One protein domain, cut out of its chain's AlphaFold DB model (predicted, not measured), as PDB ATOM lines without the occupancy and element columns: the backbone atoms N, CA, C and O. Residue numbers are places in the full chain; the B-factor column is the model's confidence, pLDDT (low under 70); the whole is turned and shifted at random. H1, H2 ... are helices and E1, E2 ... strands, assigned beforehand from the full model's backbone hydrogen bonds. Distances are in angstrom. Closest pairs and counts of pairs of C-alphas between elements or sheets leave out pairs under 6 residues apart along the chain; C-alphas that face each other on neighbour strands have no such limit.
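What this domain is: This is residues 4 to 83 of the 161 residues of the protein "CRISPR-associated endoribonuclease Cas6" of Candidatus Desulfofervidus auxilii (UniProt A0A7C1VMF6). A long ribbon of two antiparallel strands, E1 and E2, makes the length of this open, elongated model, with the short helix H2 past one end of the ribbon and the helix H1 past the other. After the ribbon the chain folds back through the longest helix, H3, into a small hairpin, E3 and E4, which comes over the ribbon with a gap between them. The printed part has 80 residues, with three named helices and four named strands in the order H1 E1 H2 E2 H3 E3 E4, in two separate antiparallel sheets of two strands each, E1 - E2 and E3 - E4. The class is mixed, helices and strands, with 26 residues in each. The whole is loose, with a radius of gyration of the C-alphas of 16.4 A, and its C-alphas span 47 by 27 by 21 A.

How they stand to each other: The printed part begins with H1, residues 4 to 10, which touches no helix. After it, residues 11 to 12 pair with residues 15 to 16, antiparallel, in a stretch too short to be named. E1, residues 24 to 31, leads by a tight link to H2, residues 33 to 38, which also touches no helix. E2, residues 45 to 54, then runs antiparallel to E1, at 166 degrees between their directions. Their C-alphas 25 and 53 face each other at 4.4 A, and 31 and 45 at 5.4 A. N 28 and O 50 are within hydrogen-bond range at 2.8 A, and N 46 and O 30 also at 2.8 A. E2 bends by 73 degrees at residue 48. H3, residues 58 to 70, has one pair of C-alphas within 8 A of E2, those of Ser 54 and Ile 61, 7.9 A apart. H1 and H3 are near each other, with 5 pairs of C-alphas within 10 A. H3 is apart from E1 and H2. The hairpin of E3, residues 73 to 76, and E4, residues 79 to 82, is antiparallel at 151 degrees, with N 74 and O 81 at 2.8 A and N 79 and O 76 at 3.1 A, both within hydrogen-bond range. E3 is apart from E1 and E2. E4 is only just apart from E2, their closest C-alphas being 8.3 A apart. In H1 and H2 every O i to N i+4 pair is within hydrogen-bond range, and in H3 8 of 9 are.

Where its parts are: H1 begins at C-alpha 4, at (-28.522, 37.656, -48.326), and measures 10.0 A from first to last C-alpha. E1, from Cys 24 to Phe 31, measures 21.8 A, and its C-alpha 24 is at (-27.520, 51.851, -33.401). H2, from Arg 33 to Glu 38, measures 9.1 A. E2, from Pro 45 to Ser 54, is the longest strand by residues and measures 22.2 A. H3, from Pro 58 to Gly 70, measures 19.0 A. E3 measures 9.6 A and E4 9.9 A, and E4 ends at C-alpha 82, at (-24.210, 34.208, -21.368).

The domain as a whole: The two C-alphas farthest apart are those of Gly 13 and Glu 34, at 48.4 A, while those of the first and last printed residues, Asp 4 and Arg 83, are 25.2 A apart. The printed part has no cut. The link from H1 to E1, residues 11 to 23, is long; the link from H2 to E2, with 6 residues, is short but not tight. The mean pLDDT of the printed part is 87.1, and residues 39 to 43, between H2 and E2, are under 70.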
ATOM      1  N   ASP A   4     -28.109  36.733 -47.271       88.75
ATOM      2  CA  ASP A   4     -28.522  37.656 -48.326       88.75
ATOM      3  C   ASP A   4     -28.748  39.047 -47.745       88.75
ATOM      4  O   ASP A   4     -28.234  40.035 -48.268       88.75
ATOM      5  N   TYR A   5     -29.420  39.121 -46.595       88.06
ATOM      6  CA  TYR A   5     -29.608  40.377 -45.877       88.06
ATOM      7  C   TYR A   5     -28.278  40.956 -45.371       88.06
ATOM      8  O   TYR A   5     -28.041  42.158 -45.492       88.06
ATOM      9  N   PHE A   6     -27.369  40.114 -44.863       89.25
ATOM     10  CA  PHE A   6     -26.009  40.546 -44.523       89.25
ATOM     11  C   PHE A   6     -25.301  41.153 -45.743       89.25
ATOM     12  O   PHE A   6     -24.735  42.243 -45.655       89.25
ATOM     13  N   ASN A   7     -25.384  40.492 -46.899       90.50
ATOM     14  CA  ASN A   7     -24.739  40.971 -48.112       90.50
ATOM     15  C   ASN A   7     -25.330  42.293 -48.605       90.50
ATOM     16  O   ASN A   7     -24.577  43.196 -48.951       90.50
ATOM     17  N   GLN A   8     -26.652  42.454 -48.572       89.38
ATOM     18  CA  GLN A   8     -27.306  43.728 -48.891       89.38
ATOM     19  C   GLN A   8     -26.850  44.851 -47.950       89.38
ATOM     20  O   GLN A   8     -26.618  45.991 -48.368       89.38
ATOM     21  N   LEU A   9     -26.692  44.528 -46.667       90.50
ATOM     22  CA  LEU A   9     -26.327  45.502 -45.655       90.50
ATOM     23  C   LEU A   9     -24.862  45.939 -45.780       90.50
ATOM     24  O   LEU A   9     -24.576  47.125 -45.620       90.50
ATOM     25  N   TYR A  10     -23.934  45.031 -46.093       92.19
ATOM     26  CA  TYR A  10     -22.489  45.302 -46.065       92.19
ATOM     27  C   TYR A  10     -21.812  45.409 -47.438       92.19
ATOM     28  O   TYR A  10     -20.728  45.991 -47.514       92.19
ATOM     29  N   HIS A  11     -22.449  44.968 -48.523       93.19
ATOM     30  CA  HIS A  11     -21.874  44.960 -49.872       93.19
ATOM     31  C   HIS A  11     -22.736  45.713 -50.898       93.19
ATOM     32  O   HIS A  11     -23.959  45.776 -50.812       93.19
ATOM     33  N   TYR A  12     -22.066  46.324 -51.873       88.56
ATOM     34  CA  TYR A  12     -22.647  46.973 -53.044       88.56
ATOM     35  C   TYR A  12     -21.877  46.488 -54.279       88.56
ATOM     36  O   TYR A  12     -20.787  46.979 -54.591       88.56
ATOM     37  N   GLY A  13     -22.405  45.451 -54.935       86.62
ATOM     38  CA  GLY A  13     -21.658  44.689 -55.938       86.62
ATOM     39  C   GLY A  13     -20.408  44.054 -55.319       86.62
ATOM     40  O   GLY A  13     -20.497  43.369 -54.306       86.62
ATOM     41  N   SER A  14     -19.236  44.324 -55.897       87.75
ATOM     42  CA  SER A  14     -17.934  43.866 -55.382       87.75
ATOM     43  C   SER A  14     -17.300  44.798 -54.337       87.75
ATOM     44  O   SER A  14     -16.184  44.543 -53.886       87.75
ATOM     45  N   LYS A  15     -17.967  45.899 -53.965       91.75
ATOM     46  CA  LYS A  15     -17.441  46.913 -53.035       91.75
ATOM     47  C   LYS A  15     -18.172  46.881 -51.696       91.75
ATOM     48  O   LYS A  15     -19.288  46.381 -51.590       91.75
ATOM     49  N   ASN A  16     -17.567  47.485 -50.677       90.62
ATOM     50  CA  ASN A  16     -18.232  47.704 -49.393       90.62
ATOM     51  C   ASN A  16     -19.350  48.740 -49.533       90.62
ATOM     52  O   ASN A  16     -19.165  49.803 -50.133       90.62
ATOM     53  N   ASN A  17     -20.500  48.439 -48.937       91.06
ATOM     54  CA  ASN A  17     -21.624  49.355 -48.879       91.06
ATOM     55  C   ASN A  17     -21.320  50.492 -47.887       91.06
ATOM     56  O   ASN A  17     -21.242  50.259 -46.677       91.06
ATOM     57  N   LYS A  18     -21.184  51.720 -48.404       88.94
ATOM     58  CA  LYS A  18     -20.938  52.944 -47.619       88.94
ATOM     59  C   LYS A  18     -22.208  53.580 -47.044       88.94
ATOM     60  O   LYS A  18     -22.104  54.558 -46.312       88.94
ATOM     61  N   ALA A  19     -23.393  53.062 -47.373       90.12
ATOM     62  CA  ALA A  19     -24.634  53.561 -46.801       90.12
ATOM     63  C   ALA A  19     -24.640  53.352 -45.274       90.12
ATOM     64  O   ALA A  19     -24.198  52.283 -44.812       90.12
ATOM     65  N   PRO A  20     -25.157  54.333 -44.504       89.19
ATOM     66  CA  PRO A  20     -25.379  54.176 -43.076       89.19
ATOM     67  C   PRO A  20     -26.190  52.914 -42.799       89.19
ATOM     68  O   PRO A  20     -27.168  52.623 -43.489       89.19
ATOM     69  N   LYS A  21     -25.772  52.144 -41.795       92.62
ATOM     70  CA  LYS A  21     -26.527  50.960 -41.386       92.62
ATOM     71  C   LYS A  21     -27.738  51.425 -40.580       92.62
ATOM     72  O   LYS A  21     -27.582  52.330 -39.759       92.62
ATOM     73  N   PRO A  22     -28.931  50.847 -40.787       93.31
ATOM     74  CA  PRO A  22     -30.155  51.346 -40.186       93.31
ATOM     75  C   PRO A  22     -30.278  50.844 -38.744       93.31
ATOM     76  O   PRO A  22     -31.296  50.281 -38.378       93.31
ATOM     77  N   PHE A  23     -29.243  50.966 -37.918       95.19
ATOM     78  CA  PHE A  23     -29.303  50.583 -36.513       95.19
ATOM     79  C   PHE A  23     -28.245  51.316 -35.690       95.19
ATOM     80  O   PHE A  23     -27.202  51.726 -36.198       95.19
ATOM     81  N   CYS A  24     -28.499  51.430 -34.393       95.31
ATOM     82  CA  CYS A  24     -27.520  51.851 -33.401       95.31
ATOM     83  C   CYS A  24     -27.599  50.943 -32.172       95.31
ATOM     84  O   CYS A  24     -28.573  50.208 -31.974       95.31
ATOM     85  N   PHE A  25     -26.556  50.975 -31.346       95.75
ATOM     86  CA  PHE A  25     -26.512  50.193 -30.120       95.75
ATOM     87  C   PHE A  25     -25.792  50.932 -28.994       95.75
ATOM     88  O   PHE A  25     -25.033  51.878 -29.217       95.75
ATOM     89  N   ALA A  26     -26.040  50.486 -27.766       95.06
ATOM     90  CA  ALA A  26     -25.349  50.948 -26.575       95.06
ATOM     91  C   ALA A  26     -25.157  49.792 -25.590       95.06
ATOM     92  O   ALA A  26     -26.110  49.091 -25.254       95.06
ATOM     93  N   GLY A  27     -23.929  49.619 -25.104       90.31
ATOM     94  CA  GLY A  27     -23.628  48.725 -23.988       90.31
ATOM     95  C   GLY A  27     -23.695  49.483 -22.665       90.31
ATOM     96  O   GLY A  27     -23.135  50.572 -22.544       90.31
ATOM     97  N   ARG A  28     -24.363  48.911 -21.664       88.06
ATOM     98  CA  ARG A  28     -24.341  49.393 -20.282       88.06
ATOM     99  C   ARG A  28     -24.022  48.263 -19.332       88.06
ATOM    100  O   ARG A  28     -24.607  47.195 -19.410       88.06
ATOM    101  N   PHE A  29     -23.103  48.532 -18.431       86.38
ATOM    102  CA  PHE A  29     -22.579  47.581 -17.470       86.38
ATOM    103  C   PHE A  29     -22.039  48.382 -16.292       86.38
ATOM    104  O   PHE A  29     -21.679  49.557 -16.442       86.38
ATOM    105  N   LEU A  30     -21.999  47.767 -15.116       81.81
ATOM    106  CA  LEU A  30     -21.277  48.352 -13.998       81.81
ATOM    107  C   LEU A  30     -19.792  48.080 -14.204       81.81
ATOM    108  O   LEU A  30     -19.390  46.978 -14.569       81.81
ATOM    109  N   PHE A  31     -18.985  49.113 -14.015       74.19
ATOM    110  CA  PHE A  31     -17.555  49.045 -14.255       74.19
ATOM    111  C   PHE A  31     -16.811  48.786 -12.953       74.19
ATOM    112  O   PHE A  31     -16.932  49.579 -12.013       74.19
ATOM    113  N   ASP A  32     -16.009  47.724 -12.918       76.62
ATOM    114  CA  ASP A  32     -15.082  47.491 -11.814       76.62
ATOM    115  C   ASP A  32     -13.868  48.423 -11.947       76.62
ATOM    116  O   ASP A  32     -12.911  48.169 -12.684       76.62
ATOM    117  N   ARG A  33     -13.944  49.560 -11.248       73.44
ATOM    118  CA  ARG A  33     -12.920  50.610 -11.296       73.44
ATOM    119  C   ARG A  33     -11.575  50.156 -10.747       73.44
ATOM    120  O   ARG A  33     -10.562  50.656 -11.224       73.44
ATOM    121  N   GLU A  34     -11.557  49.273  -9.753       78.94
ATOM    122  CA  GLU A  34     -10.308  48.857  -9.115       78.94
ATOM    123  C   GLU A  34      -9.563  47.870 -10.015       78.94
ATOM    124  O   GLU A  34      -8.416  48.132 -10.381       78.94
ATOM    125  N   ARG A  35     -10.251  46.842 -10.535       72.56
ATOM    126  CA  ARG A  35      -9.641  45.899 -11.493       72.56
ATOM    127  C   ARG A  35      -9.170  46.567 -12.780       72.56
ATOM    128  O   ARG A  35      -8.150  46.173 -13.345       72.56
ATOM    129  N   PHE A  36      -9.879  47.593 -13.247       71.19
ATOM    130  CA  PHE A  36      -9.455  48.335 -14.432       71.19
ATOM    131  C   PHE A  36      -8.148  49.115 -14.229       71.19
ATOM    132  O   PHE A  36      -7.352  49.221 -15.164       71.19
ATOM    133  N   LYS A  37      -7.906  49.673 -13.032       74.06
ATOM    134  CA  LYS A  37      -6.651  50.388 -12.732       74.06
ATOM    135  C   LYS A  37      -5.448  49.449 -12.781       74.06
ATOM    136  O   LYS A  37      -4.388  49.861 -13.253       74.06
ATOM    137  N   GLU A  38      -5.629  48.219 -12.305       75.69
ATOM    138  CA  GLU A  38      -4.605  47.172 -12.274       75.69
ATOM    139  C   GLU A  38      -4.318  46.621 -13.678       75.69
ATOM    140  O   GLU A  38      -3.162  46.503 -14.077       75.69
ATOM    141  N   ASN A  39      -5.369  46.365 -14.462       66.50
ATOM    142  CA  ASN A  39      -5.296  45.698 -15.763       66.50
ATOM    143  C   ASN A  39      -5.759  46.617 -16.903       66.50
ATOM    144  O   ASN A  39      -6.740  46.337 -17.601       66.50
ATOM    145  N   LYS A  40      -5.047  47.741 -17.072       61.84
ATOM    146  CA  LYS A  40      -5.317  48.789 -18.072       61.84
ATOM    147  C   LYS A  40      -5.582  48.193 -19.465       61.84
ATOM    148  O   LYS A  40      -4.646  47.869 -20.188       61.84
ATOM    149  N   GLY A  41      -6.856  48.089 -19.851       60.66
ATOM    150  CA  GLY A  41      -7.278  47.660 -21.193       60.66
ATOM    151  C   GLY A  41      -8.252  46.481 -21.245       60.66
ATOM    152  O   GLY A  41      -8.849  46.261 -22.296       60.66
ATOM    153  N   LEU A  42      -8.465  45.760 -20.141       65.00
ATOM    154  CA  LEU A  42      -9.442  44.668 -20.088       65.00
ATOM    155  C   LEU A  42     -10.821  45.179 -19.636       65.00
ATOM    156  O   LEU A  42     -10.948  46.050 -18.770       65.00
ATOM    157  N   PHE A  43     -11.867  44.652 -20.269       69.50
ATOM    158  CA  PHE A  43     -13.256  44.960 -19.938       69.50
ATOM    159  C   PHE A  43     -13.708  44.045 -18.794       69.50
ATOM    160  O   PHE A  43     -13.834  42.839 -18.982       69.50
ATOM    161  N   TYR A  44     -13.967  44.619 -17.618       73.38
ATOM    162  CA  TYR A  44     -14.453  43.884 -16.447       73.38
ATOM    163  C   TYR A  44     -15.849  44.376 -16.059       73.38
ATOM    164  O   TYR A  44     -15.969  45.358 -15.313       73.38
ATOM    165  N   PRO A  45     -16.914  43.747 -16.580       76.31
ATOM    166  CA  PRO A  45     -18.256  44.052 -16.136       76.31
ATOM    167  C   PRO A  45     -18.447  43.475 -14.731       76.31
ATOM    168  O   PRO A  45     -18.069  42.340 -14.442       76.31
ATOM    169  N   HIS A  46     -19.040  44.266 -13.848       79.25
ATOM    170  CA  HIS A  46     -19.523  43.794 -12.564       79.25
ATOM    171  C   HIS A  46     -21.019  43.478 -12.693       79.25
ATOM    172  O   HIS A  46     -21.844  44.386 -12.783       79.25
ATOM    173  N   GLY A  47     -21.366  42.193 -12.736       84.44
ATOM    174  CA  GLY A  47     -22.743  41.738 -12.945       84.44
ATOM    175  C   GLY A  47     -23.193  41.814 -14.408       84.44
ATOM    176  O   GLY A  47     -22.393  41.621 -15.325       84.44
ATOM    177  N   ASP A  48     -24.485  42.070 -14.612       89.50
ATOM    178  CA  ASP A  48     -25.121  41.984 -15.927       89.50
ATOM    179  C   ASP A  48     -24.640  43.069 -16.905       89.50
ATOM    180  O   ASP A  48     -24.474  44.248 -16.569       89.50
ATOM    181  N   VAL A  49     -24.492  42.665 -18.169       90.19
ATOM    182  CA  VAL A  49     -24.260  43.568 -19.300       90.19
ATOM    183  C   VAL A  49     -25.562  43.728 -20.075       90.19
ATOM    184  O   VAL A  49     -26.111  42.774 -20.622       90.19
ATOM    185  N   HIS A  50     -26.042  44.961 -20.169       92.88
ATOM    186  CA  HIS A  50     -27.215  45.319 -20.951       92.88
ATOM    187  C   HIS A  50     -26.801  45.846 -22.323       92.88
ATOM    188  O   HIS A  50     -26.101  46.855 -22.428       92.88
ATOM    189  N   LEU A  51     -27.288  45.199 -23.379       93.56
ATOM    190  CA  LEU A  51     -27.150  45.666 -24.753       93.56
ATOM    191  C   LEU A  51     -28.478  46.261 -25.228       93.56
ATOM    192  O   LEU A  51     -29.469  45.552 -25.381       93.56
ATOM    193  N   TYR A  52     -28.485  47.567 -25.475       95.75
ATOM    194  CA  TYR A  52     -29.597  48.271 -26.103       95.75
ATOM    195  C   TYR A  52     -29.358  48.317 -27.606       95.75
ATOM    196  O   TYR A  52     -28.281  48.721 -28.039       95.75
ATOM    197  N   LEU A  53     -30.359  47.934 -28.390       96.00
ATOM    198  CA  LEU A  53     -30.347  47.961 -29.850       96.00
ATOM    199  C   LEU A  53     -31.585  48.710 -30.327       96.00
ATOM    200  O   LEU A  53     -32.678  48.491 -29.808       96.00
ATOM    201  N   SER A  54     -31.409  49.591 -31.304       95.19
ATOM    202  CA  SER A  54     -32.505  50.331 -31.923       95.19
ATOM    203  C   SER A  54     -32.309  50.391 -33.429       95.19
ATOM    204  O   SER A  54     -31.180  50.438 -33.921       95.19
ATOM    205  N   SER A  55     -33.413  50.366 -34.165       95.56
ATOM    206  CA  SER A  55     -33.433  50.429 -35.619       95.56
ATOM    207  C   SER A  55     -34.784  50.974 -36.083       95.56
ATOM    208  O   SER A  55     -35.807  50.560 -35.537       95.56
ATOM    209  N   PRO A  56     -34.811  51.856 -37.097       94.06
ATOM    210  CA  PRO A  56     -36.044  52.217 -37.787       94.06
ATOM    211  C   PRO A  56     -36.533  51.127 -38.759       94.06
ATOM    212  O   PRO A  56     -37.598  51.295 -39.340       94.06
ATOM    213  N   ASP A  57     -35.772  50.046 -38.976       93.31
ATOM    214  CA  ASP A  57     -36.124  48.923 -39.850       93.31
ATOM    215  C   ASP A  57     -36.644  47.735 -39.008       93.31
ATOM    216  O   ASP A  57     -35.859  47.014 -38.381       93.31
ATOM    217  N   PRO A  58     -37.963  47.465 -38.990       91.19
ATOM    218  CA  PRO A  58     -38.512  46.332 -38.249       91.19
ATOM    219  C   PRO A  58     -38.000  44.975 -38.751       91.19
ATOM    220  O   PRO A  58     -37.877  44.034 -37.962       91.19
ATOM    221  N   ALA A  59     -37.672  44.857 -40.045       91.06
ATOM    222  CA  ALA A  59     -37.143  43.620 -40.608       91.06
ATOM    223  C   ALA A  59     -35.736  43.333 -40.068       91.06
ATOM    224  O   ALA A  59     -35.432  42.180 -39.750       91.06
ATOM    225  N   PHE A  60     -34.908  44.370 -39.891       93.12
ATOM    226  CA  PHE A  60     -33.619  44.258 -39.205       93.12
ATOM    227  C   PHE A  60     -33.792  43.669 -37.798       93.12
ATOM    228  O   PHE A  60     -33.152  42.670 -37.460       93.12
ATOM    229  N   ILE A  61     -34.691  44.247 -36.993       93.69
ATOM    230  CA  ILE A  61     -34.915  43.824 -35.602       93.69
ATOM    231  C   ILE A  61     -35.402  42.377 -35.525       93.69
ATOM    232  O   ILE A  61     -34.869  41.603 -34.730       93.69
ATOM    233  N   ALA A  62     -36.358  41.976 -36.369       92.50
ATOM    234  CA  ALA A  62     -36.866  40.603 -36.386       92.50
ATOM    235  C   ALA A  62     -35.761  39.582 -36.712       92.50
ATOM    236  O   ALA A  62     -35.628  38.550 -36.049       92.50
ATOM    237  N   ARG A  63     -34.925  39.886 -37.713       92.25
ATOM    238  CA  ARG A  63     -33.793  39.034 -38.109       92.25
ATOM    239  C   ARG A  63     -32.742  38.948 -37.005       92.25
ATOM    240  O   ARG A  63     -32.251  37.855 -36.720       92.25
ATOM    241  N   LEU A  64     -32.423  40.078 -36.375       92.44
ATOM    242  CA  LEU A  64     -31.476  40.142 -35.268       92.44
ATOM    243  C   LEU A  64     -31.977  39.349 -34.058       92.44
ATOM    244  O   LEU A  64     -31.227  38.542 -33.519       92.44
ATOM    245  N   TYR A  65     -33.242  39.523 -33.674       93.31
ATOM    246  CA  TYR A  65     -33.870  38.796 -32.572       93.31
ATOM    247  C   TYR A  65     -33.764  37.278 -32.769       93.31
ATOM    248  O   TYR A  65     -33.254  36.572 -31.899       93.31
ATOM    249  N   ASN A  66     -34.149  36.783 -33.949       91.88
ATOM    250  CA  ASN A  66     -34.055  35.361 -34.283       91.88
ATOM    251  C   ASN A  66     -32.605  34.853 -34.272       91.88
ATOM    252  O   ASN A  66     -32.341  33.741 -33.820       91.88
ATOM    253  N   GLY A  67     -31.659  35.671 -34.741       91.25
ATOM    254  CA  GLY A  67     -30.232  35.362 -34.665       91.25
ATOM    255  C   GLY A  67     -29.738  35.240 -33.223       91.25
ATOM    256  O   GLY A  67     -29.085  34.256 -32.884       91.25
ATOM    257  N   LEU A  68     -30.096  36.198 -32.366       91.81
ATOM    258  CA  LEU A  68     -29.704  36.217 -30.958       91.81
ATOM    259  C   LEU A  68     -30.313  35.054 -30.171       91.81
ATOM    260  O   LEU A  68     -29.631  34.497 -29.320       91.81
ATOM    261  N   LEU A  69     -31.547  34.628 -30.466       92.25
ATOM    262  CA  LEU A  69     -32.144  33.455 -29.814       92.25
ATOM    263  C   LEU A  69     -31.295  32.187 -29.991       92.25
ATOM    264  O   LEU A  69     -31.175  31.397 -29.051       92.25
ATOM    265  N   GLY A  70     -30.687  32.027 -31.170       90.31
ATOM    266  CA  GLY A  70     -29.805  30.906 -31.494       90.31
ATOM    267  C   GLY A  70     -28.418  30.982 -30.853       90.31
ATOM    268  O   GLY A  70     -27.722  29.969 -30.812       90.31
ATOM    269  N   ILE A  71     -28.013  32.142 -30.330       91.38
ATOM    270  CA  ILE A  71     -26.717  32.325 -29.673       91.38
ATOM    271  C   ILE A  71     -26.932  32.292 -28.163       91.38
ATOM    272  O   ILE A  71     -27.598  33.157 -27.598       91.38
ATOM    273  N   LYS A  72     -26.399  31.267 -27.497       93.00
ATOM    274  CA  LYS A  72     -26.492  31.143 -26.034       93.00
ATOM    275  C   LYS A  72     -25.365  31.868 -25.328       93.00
ATOM    276  O   LYS A  72     -25.604  32.474 -24.293       93.00
ATOM    277  N   THR A  73     -24.167  31.818 -25.893       94.69
ATOM    278  CA  THR A  73     -22.987  32.400 -25.278       94.69
ATOM    279  C   THR A  73     -22.142  33.141 -26.304       94.69
ATOM    280  O   THR A  73     -22.175  32.841 -27.500       94.69
ATOM    281  N   PHE A  74     -21.438  34.165 -25.834       90.12
ATOM    282  CA  PHE A  74     -20.605  35.042 -26.639       90.12
ATOM    283  C   PHE A  74     -19.209  35.098 -26.015       90.12
ATOM    284  O   PHE A  74     -19.054  35.691 -24.943       90.12
ATOM    285  N   PRO A  75     -18.184  34.518 -26.655       89.69
ATOM    286  CA  PRO A  75     -16.814  34.696 -26.200       89.69
ATOM    287  C   PRO A  75     -16.392  36.152 -26.431       89.69
ATOM    288  O   PRO A  75     -16.556  36.691 -27.528       89.69
ATOM    289  N   TYR A  76     -15.845  36.797 -25.404       85.69
ATOM    290  CA  TYR A  76     -15.321  38.154 -25.500       85.69
ATOM    291  C   TYR A  76     -14.051  38.299 -24.662       85.69
ATOM    292  O   TYR A  76     -14.066  38.139 -23.444       85.69
ATOM    293  N   GLN A  77     -12.944  38.645 -25.322       83.19
ATOM    294  CA  GLN A  77     -11.617  38.687 -24.702       83.19
ATOM    295  C   GLN A  77     -11.297  37.356 -23.994       83.19
ATOM    296  O   GLN A  77     -11.174  36.331 -24.657       83.19
ATOM    297  N   ASN A  78     -11.153  37.373 -22.669       82.38
ATOM    298  CA  ASN A  78     -10.803  36.230 -21.830       82.38
ATOM    299  C   ASN A  78     -11.981  35.701 -20.993       82.38
ATOM    300  O   ASN A  78     -11.759  34.939 -20.054       82.38
ATOM    301  N   PHE A  79     -13.215  36.107 -21.298       82.88
ATOM    302  CA  PHE A  79     -14.411  35.620 -20.619       82.88
ATOM    303  C   PHE A  79     -15.537  35.323 -21.614       82.88
ATOM    304  O   PHE A  79     -15.454  35.609 -22.810       82.88
ATOM    305  N   GLU A  80     -16.603  34.718 -21.106       89.12
ATOM    306  CA  GLU A  80     -17.776  34.337 -21.879       89.12
ATOM    307  C   GLU A  80     -19.003  35.045 -21.306       89.12
ATOM    308  O   GLU A  80     -19.227  35.049 -20.097       89.12
ATOM    309  N   LEU A  81     -19.777  35.691 -22.177       90.00
ATOM    310  CA  LEU A  81     -21.061  36.283 -21.826       90.00
ATOM    311  C   LEU A  81     -22.162  35.279 -22.129       90.00
ATOM    312  O   LEU A  81     -22.305  34.843 -23.271       90.00
ATOM    313  N   GLU A  82     -22.988  34.968 -21.142       93.12
ATOM    314  CA  GLU A  82     -24.210  34.208 -21.368       93.12
ATOM    315  C   GLU A  82     -25.352  35.149 -21.768       93.12
ATOM    316  O   GLU A  82     -25.541  36.231 -21.204       93.12
ATOM    317  N   ARG A  83     -26.133  34.748 -22.771       94.06
ATOM    318  CA  ARG A  83     -27.292  35.508 -23.220       94.06
ATOM    319  C   ARG A  83     -28.369  35.490 -22.138       94.06
ATOM    320  O   ARG A  83     -29.092  34.507 -21.983       94.06
TER     321      ARG A  83